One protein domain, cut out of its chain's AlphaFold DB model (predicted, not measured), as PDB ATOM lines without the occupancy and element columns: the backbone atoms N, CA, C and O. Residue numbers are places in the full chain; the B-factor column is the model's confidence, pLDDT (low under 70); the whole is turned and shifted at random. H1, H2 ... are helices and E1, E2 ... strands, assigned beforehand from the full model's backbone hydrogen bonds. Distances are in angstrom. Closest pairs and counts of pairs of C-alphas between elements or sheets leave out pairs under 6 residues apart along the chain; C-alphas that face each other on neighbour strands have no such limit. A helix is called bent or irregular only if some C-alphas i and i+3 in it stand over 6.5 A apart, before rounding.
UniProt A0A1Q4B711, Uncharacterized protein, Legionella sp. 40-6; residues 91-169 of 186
ATOM      1  N   ARG A  91     209.727 222.549 150.556       88.00
ATOM      2  CA  ARG A  91     210.045 223.455 149.457       88.00
ATOM      3  C   ARG A  91     209.250 223.074 148.220       88.00
ATOM      4  O   ARG A  91     208.993 221.896 147.997       88.00
ATOM      5  N   ARG A  92     208.895 224.060 147.403       87.81
ATOM      6  CA  ARG A  92     208.293 223.836 146.088       87.81
ATOM      7  C   ARG A  92     209.343 223.346 145.084       87.81
ATOM      8  O   ARG A  92     210.404 223.944 144.967       87.81
ATOM      9  N   TRP A  93     209.016 222.291 144.350       89.06
ATOM     10  CA  TRP A  93     209.833 221.710 143.285       89.06
ATOM     11  C   TRP A  93     209.012 221.543 142.019       89.06
ATOM     12  O   TRP A  93     207.804 221.318 142.090       89.06
ATOM     13  N   ILE A  94     209.679 221.613 140.870       89.94
ATOM     14  CA  ILE A  94     209.098 221.247 139.581       89.94
ATOM     15  C   ILE A  94     209.573 219.835 139.257       89.94
ATOM     16  O   ILE A  94     210.754 219.606 139.027       89.94
ATOM     17  N   LEU A  95     208.657 218.873 139.269       92.31
ATOM     18  CA  LEU A  95     208.941 217.477 138.940       92.31
ATOM     19  C   LEU A  95     208.140 217.050 137.717       92.31
ATOM     20  O   LEU A  95     207.196 217.714 137.319       92.31
ATOM     21  N   TYR A  96     208.494 215.920 137.121       92.38
ATOM     22  CA  TYR A  96     207.866 215.412 135.912       92.38
ATOM     23  C   TYR A  96     207.047 214.163 136.200       92.38
ATOM     24  O   TYR A  96     207.521 213.229 136.847       92.38
ATOM     25  N   ILE A  97     205.828 214.125 135.672       91.56
ATOM     26  CA  ILE A  97     204.949 212.955 135.705       91.56
ATOM     27  C   ILE A  97     204.698 212.448 134.274       91.56
ATOM     28  O   ILE A  97     204.465 213.260 133.372       91.56
ATOM     29  N   PRO A  98     204.736 211.125 134.024       90.75
ATOM     30  CA  PRO A  98     204.354 210.582 132.727       90.75
ATOM     31  C   PRO A  98     202.841 210.705 132.505       90.75
ATOM     32  O   PRO A  98     202.037 210.263 133.327       90.75
ATOM     33  N   LEU A  99     202.452 211.250 131.354       88.69
ATOM     34  CA  LEU A  99     201.082 211.253 130.853       88.69
ATOM     35  C   LEU A  99     200.973 210.314 129.645       88.69
ATOM     36  O   LEU A  99     201.588 210.526 128.602       88.69
ATOM     37  N   TYR A 100     200.139 209.286 129.783       86.00
ATOM     38  CA  TYR A 100     199.873 208.290 128.735       86.00
ATOM     39  C   TYR A 100     198.707 208.672 127.813       86.00
ATOM     40  O   TYR A 100     198.481 208.037 126.785       86.00
ATOM     41  N   GLN A 101     197.951 209.705 128.179       83.44
ATOM     42  CA  GLN A 101     196.809 210.204 127.421       83.44
ATOM     43  C   GLN A 101     197.211 211.426 126.591       83.44
ATOM     44  O   GLN A 101     198.099 212.183 126.968       83.44
ATOM     45  N   SER A 102     196.537 211.649 125.462       79.50
ATOM     46  CA  SER A 102     196.808 212.823 124.617       79.50
ATOM     47  C   SER A 102     196.274 214.131 125.209       79.50
ATOM     48  O   SER A 102     196.728 215.204 124.826       79.50
ATOM     49  N   ARG A 103     195.283 214.056 126.107       81.19
ATOM     50  CA  ARG A 103     194.698 215.216 126.792       81.19
ATOM     51  C   ARG A 103     195.169 215.242 128.240       81.19
ATOM     52  O   ARG A 103     195.128 214.217 128.913       81.19
ATOM     53  N   ILE A 104     195.578 216.420 128.704       79.38
ATOM     54  CA  ILE A 104     195.923 216.652 130.107       79.38
ATOM     55  C   ILE A 104     194.613 216.675 130.911       79.38
ATOM     56  O   ILE A 104     193.745 217.499 130.605       79.38
ATOM     57  N   PRO A 105     194.424 215.789 131.902       74.75
ATOM     58  CA  PRO A 105     193.233 215.822 132.739       74.75
ATOM     59  C   PRO A 105     193.242 217.074 133.626       74.75
ATOM     60  O   PRO A 105     194.297 217.519 134.072       74.75
ATOM     61  N   GLN A 106     192.060 217.632 133.909       70.12
ATOM     62  CA  GLN A 106     191.930 218.749 134.858       70.12
ATOM     63  C   GLN A 106     192.331 218.335 136.277       70.12
ATOM     64  O   GLN A 106     192.868 219.133 137.039       70.12
ATOM     65  N   GLU A 107     192.099 217.071 136.621       68.25
ATOM     66  CA  GLU A 107     192.505 216.507 137.894       68.25
ATOM     67  C   GLU A 107     193.099 215.122 137.689       68.25
ATOM     68  O   GLU A 107     192.505 214.247 137.058       68.25
ATOM     69  N   PHE A 108     194.249 214.888 138.305       69.56
ATOM     70  CA  PHE A 108     194.723 213.537 138.506       69.56
ATOM     71  C   PHE A 108     194.131 213.022 139.813       69.56
ATOM     72  O   PHE A 108     194.579 213.404 140.898       69.56
ATOM     73  N   HIS A 109     193.150 212.119 139.721       66.44
ATOM     74  CA  HIS A 109     192.571 211.452 140.892       66.44
ATOM     75  C   HIS A 109     193.657 210.924 141.828       66.44
ATOM     76  O   HIS A 109     194.739 210.538 141.371       66.44
ATOM     77  N   LYS A 110     193.384 210.896 143.137       70.06
ATOM     78  CA  LYS A 110     194.306 210.285 144.097       70.06
ATOM     79  C   LYS A 110     194.565 208.839 143.656       70.06
ATOM     80  O   LYS A 110     193.601 208.095 143.468       70.06
ATOM     81  N   PRO A 111     195.824 208.460 143.406       69.94
ATOM     82  CA  PRO A 111     196.094 207.145 142.862       69.94
ATOM     83  C   PRO A 111     195.948 206.092 143.971       69.94
ATOM     84  O   PRO A 111     196.191 206.384 145.143       69.94
ATOM     85  N   MET A 112     195.567 204.862 143.609       70.31
ATOM     86  CA  MET A 112     195.587 203.728 144.552       70.31
ATOM     87  C   MET A 112     197.017 203.366 144.986       70.31
ATOM     88  O   MET A 112     197.205 202.821 146.066       70.31
ATOM     89  N   VAL A 113     198.016 203.697 144.159       75.56
ATOM     90  CA  VAL A 113     199.450 203.479 144.407       75.56
ATOM     91  C   VAL A 113     200.189 204.812 144.238       75.56
ATOM     92  O   VAL A 113     199.862 205.540 143.298       75.56
ATOM     93  N   PRO A 114     201.169 205.163 145.092       82.81
ATOM     94  CA  PRO A 114     201.958 206.380 144.919       82.81
ATOM     95  C   PRO A 114     202.531 206.504 143.503       82.81
ATOM     96  O   PRO A 114     203.047 205.548 142.924       82.81
ATOM     97  N   ARG A 115     202.427 207.700 142.923       86.69
ATOM     98  CA  ARG A 115     203.002 207.992 141.606       86.69
ATOM     99  C   ARG A 115     204.479 208.292 141.754       86.69
ATOM    100  O   ARG A 115     204.874 208.944 142.712       86.69
ATOM    101  N   LYS A 116     205.282 207.915 140.764       91.25
ATOM    102  CA  LYS A 116     206.658 208.404 140.677       91.25
ATOM    103  C   LYS A 116     206.671 209.782 140.024       91.25
ATOM    104  O   LYS A 116     206.171 209.933 138.909       91.25
ATOM    105  N   LEU A 117     207.230 210.761 140.728       92.69
ATOM    106  CA  LEU A 117     207.551 212.080 140.188       92.69
ATOM    107  C   LEU A 117     209.057 212.179 139.997       92.69
ATOM    108  O   LEU A 117     209.811 211.881 140.919       92.69
ATOM    109  N   PHE A 118     209.479 212.582 138.808       93.19
ATOM    110  CA  PHE A 118     210.867 212.521 138.365       93.19
ATOM    111  C   PHE A 118     211.515 213.902 138.360       93.19
ATOM    112  O   PHE A 118     210.872 214.890 138.025       93.19
ATOM    113  N   LEU A 119     212.804 213.983 138.685       90.06
ATOM    114  CA  LEU A 119     213.543 215.251 138.690       90.06
ATOM    115  C   LEU A 119     213.663 215.855 137.278       90.06
ATOM    116  O   LEU A 119     213.688 217.071 137.110       90.06
ATOM    117  N   THR A 120     213.717 214.997 136.257       90.00
ATOM    118  CA  THR A 120     213.687 215.376 134.836       90.00
ATOM    119  C   THR A 120     212.861 214.396 134.013       90.00
ATOM    120  O   THR A 120     212.724 213.225 134.381       90.00
ATOM    121  N   ALA A 121     212.387 214.830 132.845       89.44
ATOM    122  CA  ALA A 121     211.766 213.933 131.873       89.44
ATOM    123  C   ALA A 121     212.712 212.788 131.460       89.44
ATOM    124  O   ALA A 121     212.283 211.645 131.329       89.44
ATOM    125  N   GLU A 122     214.010 213.059 131.307       90.00
ATOM    126  CA  GLU A 122     215.038 212.066 130.969       90.00
ATOM    127  C   GLU A 122     215.174 210.999 132.055       90.00
ATOM    128  O   GLU A 122     215.216 209.809 131.743       90.00
ATOM    129  N   SER A 123     215.187 211.409 133.326       89.31
ATOM    130  CA  SER A 123     215.229 210.462 134.442       89.31
ATOM    131  C   SER A 123     213.976 209.588 134.478       89.31
ATOM    132  O   SER A 123     214.072 208.390 134.737       89.31
ATOM    133  N   GLY A 124     212.818 210.143 134.113       88.88
ATOM    134  CA  GLY A 124     211.590 209.381 133.928       88.88
ATOM    135  C   GLY A 124     211.692 208.345 132.812       88.88
ATOM    136  O   GLY A 124     211.379 207.178 133.037       88.88
ATOM    137  N   LYS A 125     212.196 208.733 131.633       89.69
ATOM    138  CA  LYS A 125     212.356 207.831 130.477       89.69
ATOM    139  C   LYS A 125     213.215 206.602 130.793       89.69
ATOM    140  O   LYS A 125     212.954 205.532 130.257       89.69
ATOM    141  N   GLN A 126     214.209 206.752 131.668       87.88
ATOM    142  CA  GLN A 126     215.098 205.663 132.091       87.88
ATOM    143  C   GLN A 126     214.483 204.735 133.151       87.88
ATOM    144  O   GLN A 126     214.910 203.593 133.274       87.88
ATOM    145  N   ASN A 127     213.510 205.216 133.932       83.88
ATOM    146  CA  ASN A 127     213.002 204.519 135.122       83.88
ATOM    147  C   ASN A 127     211.555 204.010 134.988       83.88
ATOM    148  O   ASN A 127     211.058 203.322 135.884       83.88
ATOM    149  N   VAL A 128     210.859 204.351 133.904       86.69
ATOM    150  CA  VAL A 128     209.490 203.901 133.623       86.69
ATOM    151  C   VAL A 128     209.515 202.720 132.650       86.69
ATOM    152  O   VAL A 128     210.142 202.786 131.600       86.69
ATOM    153  N   LEU A 129     208.803 201.637 132.980       80.88
ATOM    154  CA  LEU A 129     208.786 200.404 132.172       80.88
ATOM    155  C   LEU A 129     208.109 200.583 130.802       80.88
ATOM    156  O   LEU A 129     208.545 199.995 129.823       80.88
ATOM    157  N   ASN A 130     207.075 201.425 130.719       84.31
ATOM    158  CA  ASN A 130     206.300 201.667 129.494       84.31
ATOM    159  C   ASN A 130     206.588 203.056 128.903       84.31
ATOM    160  O   ASN A 130     205.658 203.783 128.544       84.31
ATOM    161  N   THR A 131     207.858 203.468 128.863       86.44
ATOM    162  CA  THR A 131     208.258 204.807 128.392       86.44
ATOM    163  C   THR A 131     207.746 205.115 126.982       86.44
ATOM    164  O   THR A 131     207.294 206.233 126.744       86.44
ATOM    165  N   ASP A 132     207.705 204.130 126.083       85.62
ATOM    166  CA  ASP A 132     207.238 204.313 124.698       85.62
ATOM    167  C   ASP A 132     205.741 204.653 124.597       85.62
ATOM    168  O   ASP A 132     205.276 205.234 123.615       85.62
ATOM    169  N   CYS A 133     204.963 204.323 125.631       86.88
ATOM    170  CA  CYS A 133     203.549 204.677 125.710       86.88
ATOM    171  C   CYS A 133     203.322 206.087 126.274       86.88
ATOM    172  O   CYS A 133     202.201 206.599 126.189       86.88
ATOM    173  N   VAL A 134     204.343 206.716 126.868       87.00
ATOM    174  CA  VAL A 134     204.234 208.062 127.440       87.00
ATOM    175  C   VAL A 134     204.091 209.064 126.302       87.00
ATOM    176  O   VAL A 134     205.002 209.269 125.505       87.00
ATOM    177  N   LYS A 135     202.930 209.714 126.230       87.06
ATOM    178  CA  LYS A 135     202.645 210.737 125.221       87.06
ATOM    179  C   LYS A 135     203.313 212.057 125.571       87.06
ATOM    180  O   LYS A 135     203.781 212.754 124.676       87.06
ATOM    181  N   GLN A 136     203.335 212.409 126.856       88.69
ATOM    182  CA  GLN A 136     203.880 213.676 127.343       88.69
ATOM    183  C   GLN A 136     204.502 213.506 128.732       88.69
ATOM    184  O   GLN A 136     204.008 212.737 129.553       88.69
ATOM    185  N   TRP A 137     205.570 214.254 129.006       89.94
ATOM    186  CA  TRP A 137     206.152 214.393 130.342       89.94
ATOM    187  C   TRP A 137     205.725 215.741 130.901       89.94
ATOM    188  O   TRP A 137     206.192 216.777 130.430       89.94
ATOM    189  N   LEU A 138     204.802 215.730 131.858       89.88
ATOM    190  CA  LEU A 138     204.209 216.957 132.372       89.88
ATOM    191  C   LEU A 138     205.004 217.488 133.563       89.88
ATOM    192  O   LEU A 138     205.165 216.743 134.532       89.88
ATOM    193  N   PRO A 139     205.458 218.752 133.530       90.75
ATOM    194  CA  PRO A 139     205.998 219.402 134.709       90.75
ATOM    195  C   PRO A 139     204.864 219.739 135.687       90.75
ATOM    196  O   PRO A 139     203.838 220.313 135.314       90.75
ATOM    197  N   VAL A 140     205.058 219.374 136.948       89.94
ATOM    198  CA  VAL A 140     204.141 219.607 138.060       89.94
ATOM    199  C   VAL A 140     204.882 220.262 139.217       89.94
ATOM    200  O   VAL A 140     205.978 219.846 139.592       89.94
ATOM    201  N   SER A 141     204.278 221.295 139.784       90.44
ATOM    202  CA  SER A 141     204.741 221.974 140.979       90.44
ATOM    203  C   SER A 141     204.240 221.233 142.212       90.44
ATOM    204  O   SER A 141     203.037 221.106 142.419       90.44
ATOM    205  N   VAL A 142     205.153 220.721 143.030       90.56
ATOM    206  CA  VAL A 142     204.815 219.962 144.241       90.56
ATOM    207  C   VAL A 142     205.663 220.403 145.423       90.56
ATOM    208  O   VAL A 142     206.789 220.869 145.260       90.56
ATOM    209  N   MET A 143     205.133 220.242 146.634       90.69
ATOM    210  CA  MET A 143     205.906 220.455 147.856       90.69
ATOM    211  C   MET A 143     206.680 219.177 148.186       90.69
ATOM    212  O   MET A 143     206.088 218.116 148.364       90.69
ATOM    213  N   VAL A 144     208.001 219.286 148.273       91.06
ATOM    214  CA  VAL A 144     208.910 218.205 148.663       91.06
ATOM    215  C   VAL A 144     209.434 218.523 150.051       91.06
ATOM    216  O   VAL A 144     209.840 219.656 150.317       91.06
ATOM    217  N   SER A 145     209.416 217.540 150.948       92.62
ATOM    218  CA  SER A 145     209.999 217.702 152.275       92.62
ATOM    219  C   SER A 145     211.520 217.546 152.233       92.62
ATOM    220  O   SER A 145     212.082 216.862 151.374       92.62
ATOM    221  N   VAL A 146     212.205 218.126 153.214       93.50
ATOM    222  CA  VAL A 146     213.648 217.932 153.402       93.50
ATOM    223  C   VAL A 146     214.022 216.451 153.579       93.50
ATOM    224  O   VAL A 146     215.138 216.047 153.243       93.50
ATOM    225  N   ASN A 147     213.094 215.622 154.067       92.81
ATOM    226  CA  ASN A 147     213.302 214.185 154.248       92.81
ATOM    227  C   ASN A 147     213.278 213.446 152.905       92.81
ATOM    228  O   ASN A 147     214.150 212.615 152.650       92.81
ATOM    229  N   ASP A 148     212.363 213.821 152.012       91.88
ATOM    230  CA  ASP A 148     212.214 213.199 150.691       91.88
ATOM    231  C   ASP A 148     213.284 213.663 149.693       91.88
ATOM    232  O   ASP A 148     213.568 212.977 148.709       91.88
ATOM    233  N   PHE A 149     213.924 214.810 149.954       92.19
ATOM    234  CA  PHE A 149     214.941 215.393 149.075       92.19
ATOM    235  C   PHE A 149     216.107 214.443 148.774       92.19
ATOM    236  O   PHE A 149     216.628 214.424 147.662       92.19
ATOM    237  N   GLU A 150     216.525 213.637 149.749       92.12
ATOM    238  CA  GLU A 150     217.609 212.676 149.528       92.12
ATOM    239  C   GLU A 150     217.216 211.598 148.515       92.12
ATOM    240  O   GLU A 150     218.002 211.288 147.616       92.12
ATOM    241  N   GLY A 151     215.985 211.088 148.619       90.19
ATOM    242  CA  GLY A 151     215.410 210.168 147.643       90.19
ATOM    243  C   GLY A 151     215.315 210.819 146.267       90.19
ATOM    244  O   GLY A 151     215.810 210.256 145.293       90.19
ATOM    245  N   LEU A 152     214.796 212.051 146.204       91.06
ATOM    246  CA  LEU A 152     214.696 212.813 144.961       91.06
ATOM    247  C   LEU A 152     216.054 212.973 144.272       91.06
ATOM    248  O   LEU A 152     216.177 212.734 143.072       91.06
ATOM    249  N   PHE A 153     217.082 213.381 145.015       89.81
ATOM    250  CA  PHE A 153     218.372 213.711 144.424       89.81
ATOM    251  C   PHE A 153     219.173 212.466 144.026       89.81
ATOM    252  O   PHE A 153     219.803 212.462 142.968       89.81
ATOM    253  N   ARG A 154     219.117 211.389 144.826       89.00
ATOM    254  CA  ARG A 154     219.831 210.134 144.536       89.00
ATOM    255  C   ARG A 154     219.116 209.271 143.507       89.00
ATOM    256  O   ARG A 154     219.728 208.865 142.525       89.00
ATOM    257  N   ASN A 155     217.828 209.018 143.718       90.19
ATOM    258  CA  ASN A 155     217.052 208.111 142.874       90.19
ATOM    259  C   ASN A 155     216.506 208.816 141.630       90.19
ATOM    260  O   ASN A 155     216.001 208.156 140.729       90.19
ATOM    261  N   ARG A 156     216.604 210.152 141.573       90.12
ATOM    262  CA  ARG A 156     216.017 211.003 140.525       90.12
ATOM    263  C   ARG A 156     214.488 210.948 140.475       90.12
ATOM    264  O   ARG A 156     213.897 211.449 139.522       90.12
ATOM    265  N   TYR A 157     213.847 210.384 141.499       92.44
ATOM    266  CA  TYR A 157     212.401 210.389 141.663       92.44
ATOM    267  C   TYR A 157     211.992 210.320 143.135       92.44
ATOM    268  O   TYR A 157     212.772 209.903 143.991       92.44
ATOM    269  N   ILE A 158     210.742 210.687 143.399       92.69
ATOM    270  CA  ILE A 158     210.049 210.444 144.669       92.69
ATOM    271  C   ILE A 158     208.722 209.739 144.426       92.69
ATOM    272  O   ILE A 158     208.134 209.846 143.347       92.69
ATOM    273  N   GLU A 159     208.246 209.038 145.445       90.69
ATOM    274  CA  GLU A 159     206.886 208.520 145.482       90.69
ATOM    275  C   GLU A 159     205.946 209.586 146.044       90.69
ATOM    276  O   GLU A 159     206.143 210.107 147.139       90.69
ATOM    277  N   TYR A 160     204.919 209.929 145.277       85.31
ATOM    278  CA  TYR A 160     203.982 210.997 145.578       85.31
ATOM    279  C   TYR A 160     202.564 210.438 145.643       85.31
ATOM    280  O   TYR A 160     201.988 210.000 144.642       85.31
ATOM    281  N   ALA A 161     201.999 210.433 146.849       82.31
ATOM    282  CA  ALA A 161     200.673 209.881 147.132       82.31
ATOM    283  C   ALA A 161     199.547 210.935 147.103       82.31
ATOM    284  O   ALA A 161     198.366 210.593 147.225       82.31
ATOM    285  N   CYS A 162     199.894 212.216 146.967       79.25
ATOM    286  CA  CYS A 162     198.929 213.310 146.990       79.25
ATOM    287  C   CYS A 162     198.225 213.490 145.636       79.25
ATOM    288  O   CYS A 162     198.704 213.064 144.579       79.25
ATOM    289  N   LYS A 163     197.050 214.128 145.682       79.12
ATOM    290  CA  LYS A 163     196.318 214.559 144.483       79.12
ATOM    291  C   LYS A 163     197.160 215.611 143.745       79.12
ATOM    292  O   LYS A 163     197.773 216.449 144.398       79.12
ATOM    293  N   ILE A 164     197.170 215.551 142.414       80.81
ATOM    294  CA  ILE A 164     197.726 216.602 141.548       80.81
ATOM    295  C   ILE A 164     196.540 217.224 140.818       80.81
ATOM    296  O   ILE A 164     195.748 216.520 140.185       80.81
ATOM    297  N   THR A 165     196.391 218.529 140.955       80.75
ATOM    298  CA  THR A 165     195.315 219.326 140.365       80.75
ATOM    299  C   THR A 165     195.845 220.161 139.206       80.75
ATOM    300  O   THR A 165     197.053 220.293 139.032       80.75
ATOM    301  N   SER A 166     194.955 220.754 138.414       74.75
ATOM    302  CA  SER A 166     195.327 221.671 137.331       74.75
ATOM    303  C   SER A 166     196.213 222.834 137.788       74.75
ATOM    304  O   SER A 166     197.061 223.271 137.020       74.75
ATOM    305  N   ASN A 167     196.068 223.296 139.034       81.00
ATOM    306  CA  ASN A 167     196.895 224.366 139.604       81.00
ATOM    307  C   ASN A 167     198.349 223.939 139.839       81.00
ATOM    308  O   ASN A 167     199.241 224.782 139.885       81.00
ATOM    309  N   ASP A 168     198.579 222.637 139.985       82.62
ATOM    310  CA  ASP A 168     199.911 222.075 140.159       82.62
ATOM    311  C   ASP A 168     200.592 221.853 138.799       82.62
ATOM    312  O   ASP A 168     201.803 221.693 138.741       82.62
ATOM    313  N   ILE A 169     199.850 221.834 137.687       83.44
ATOM    314  CA  ILE A 169     200.398 221.560 136.353       83.44
ATOM    315  C   ILE A 169     200.973 222.842 135.752       83.44
ATOM    316  O   ILE A 169     200.283 223.849 135.603       83.44
TER     317      ILE A 169
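This is residues 91 to 169 of the 186 residues of an uncharacterized protein of Legionella sp. 40-6 (UniProt A0A1Q4B711). A long, bent two-stranded ribbon, E1 with E3, is crossed on one face by a short two-stranded ribbon, E2 with E4, with E2 in the middle of the domain. Two short helices, H1 and H2, lie separately toward one side, and on the side away from them the long loop of residues 100 to 114 swings wide and is tied to the closing stretch by a short pairing of residues 107 to 108 with 164 to 165. The printed part has 79 residues, with the named elements in the order E1, E2, H1, E3, H2, E4; each ribbon is antiparallel, and the class is mixed, helices and strands. The whole is compact and rounded, with a radius of gyration of the C-alphas of 11.8 A and spans of 33 by 26 by 21 A.

E1, residues 91 to 99, begins at C-alpha 91 (210.045, 223.455, 149.457) and is 24.0 A long. E2 holds residues 115 to 118, and H1 residues 121 to 127. E3, residues 136 to 145, begins at C-alpha 136 (203.880, 213.676, 127.343), is 26.0 A long and bends by 58 degrees at residue 141. H2 holds residues 149 to 155. E4, residues 157 to 160, ends at C-alpha 160 (203.982, 210.997, 145.578).

E1 and E3 are antiparallel neighbours at 150 degrees, with N 93 and O 142 within hydrogen-bond range at 2.8 A and N 140 and O 95 at 2.7 A. E2 and E4 are antiparallel neighbours at 148 degrees, with N 160 and O 115 at 2.7 A. Between the sheets, the closest C-alphas of E1 and E2 are those of Tyr 96 and Phe 118, 4.8 A apart. E2 and E3 are near each other, with 8 pairs of C-alphas within 10 A. E1 and E4 are only just apart, their closest C-alphas 8.3 A from each other. The closest C-alphas of H1 and E1 are those of Ala 121 and Tyr 96, 5.8 A apart. The closest of H2 and E4 are those of Leu 152 and Ile 158, 5.2 A apart. H1 and H2 are apart. In both helices every O i to N i+4 pair is within hydrogen-bond range.

The two C-alphas farthest apart are those of Ser 102 and Asn 147, at 33.9 A. The printed part has no cut. The link from E1 to E2, 15 residues, is long; the link from H1 to E3 is short, and the other three are tight. The mean pLDDT of the printed part is 85.8, and residues 107 to 109 and residue 111 are under 70.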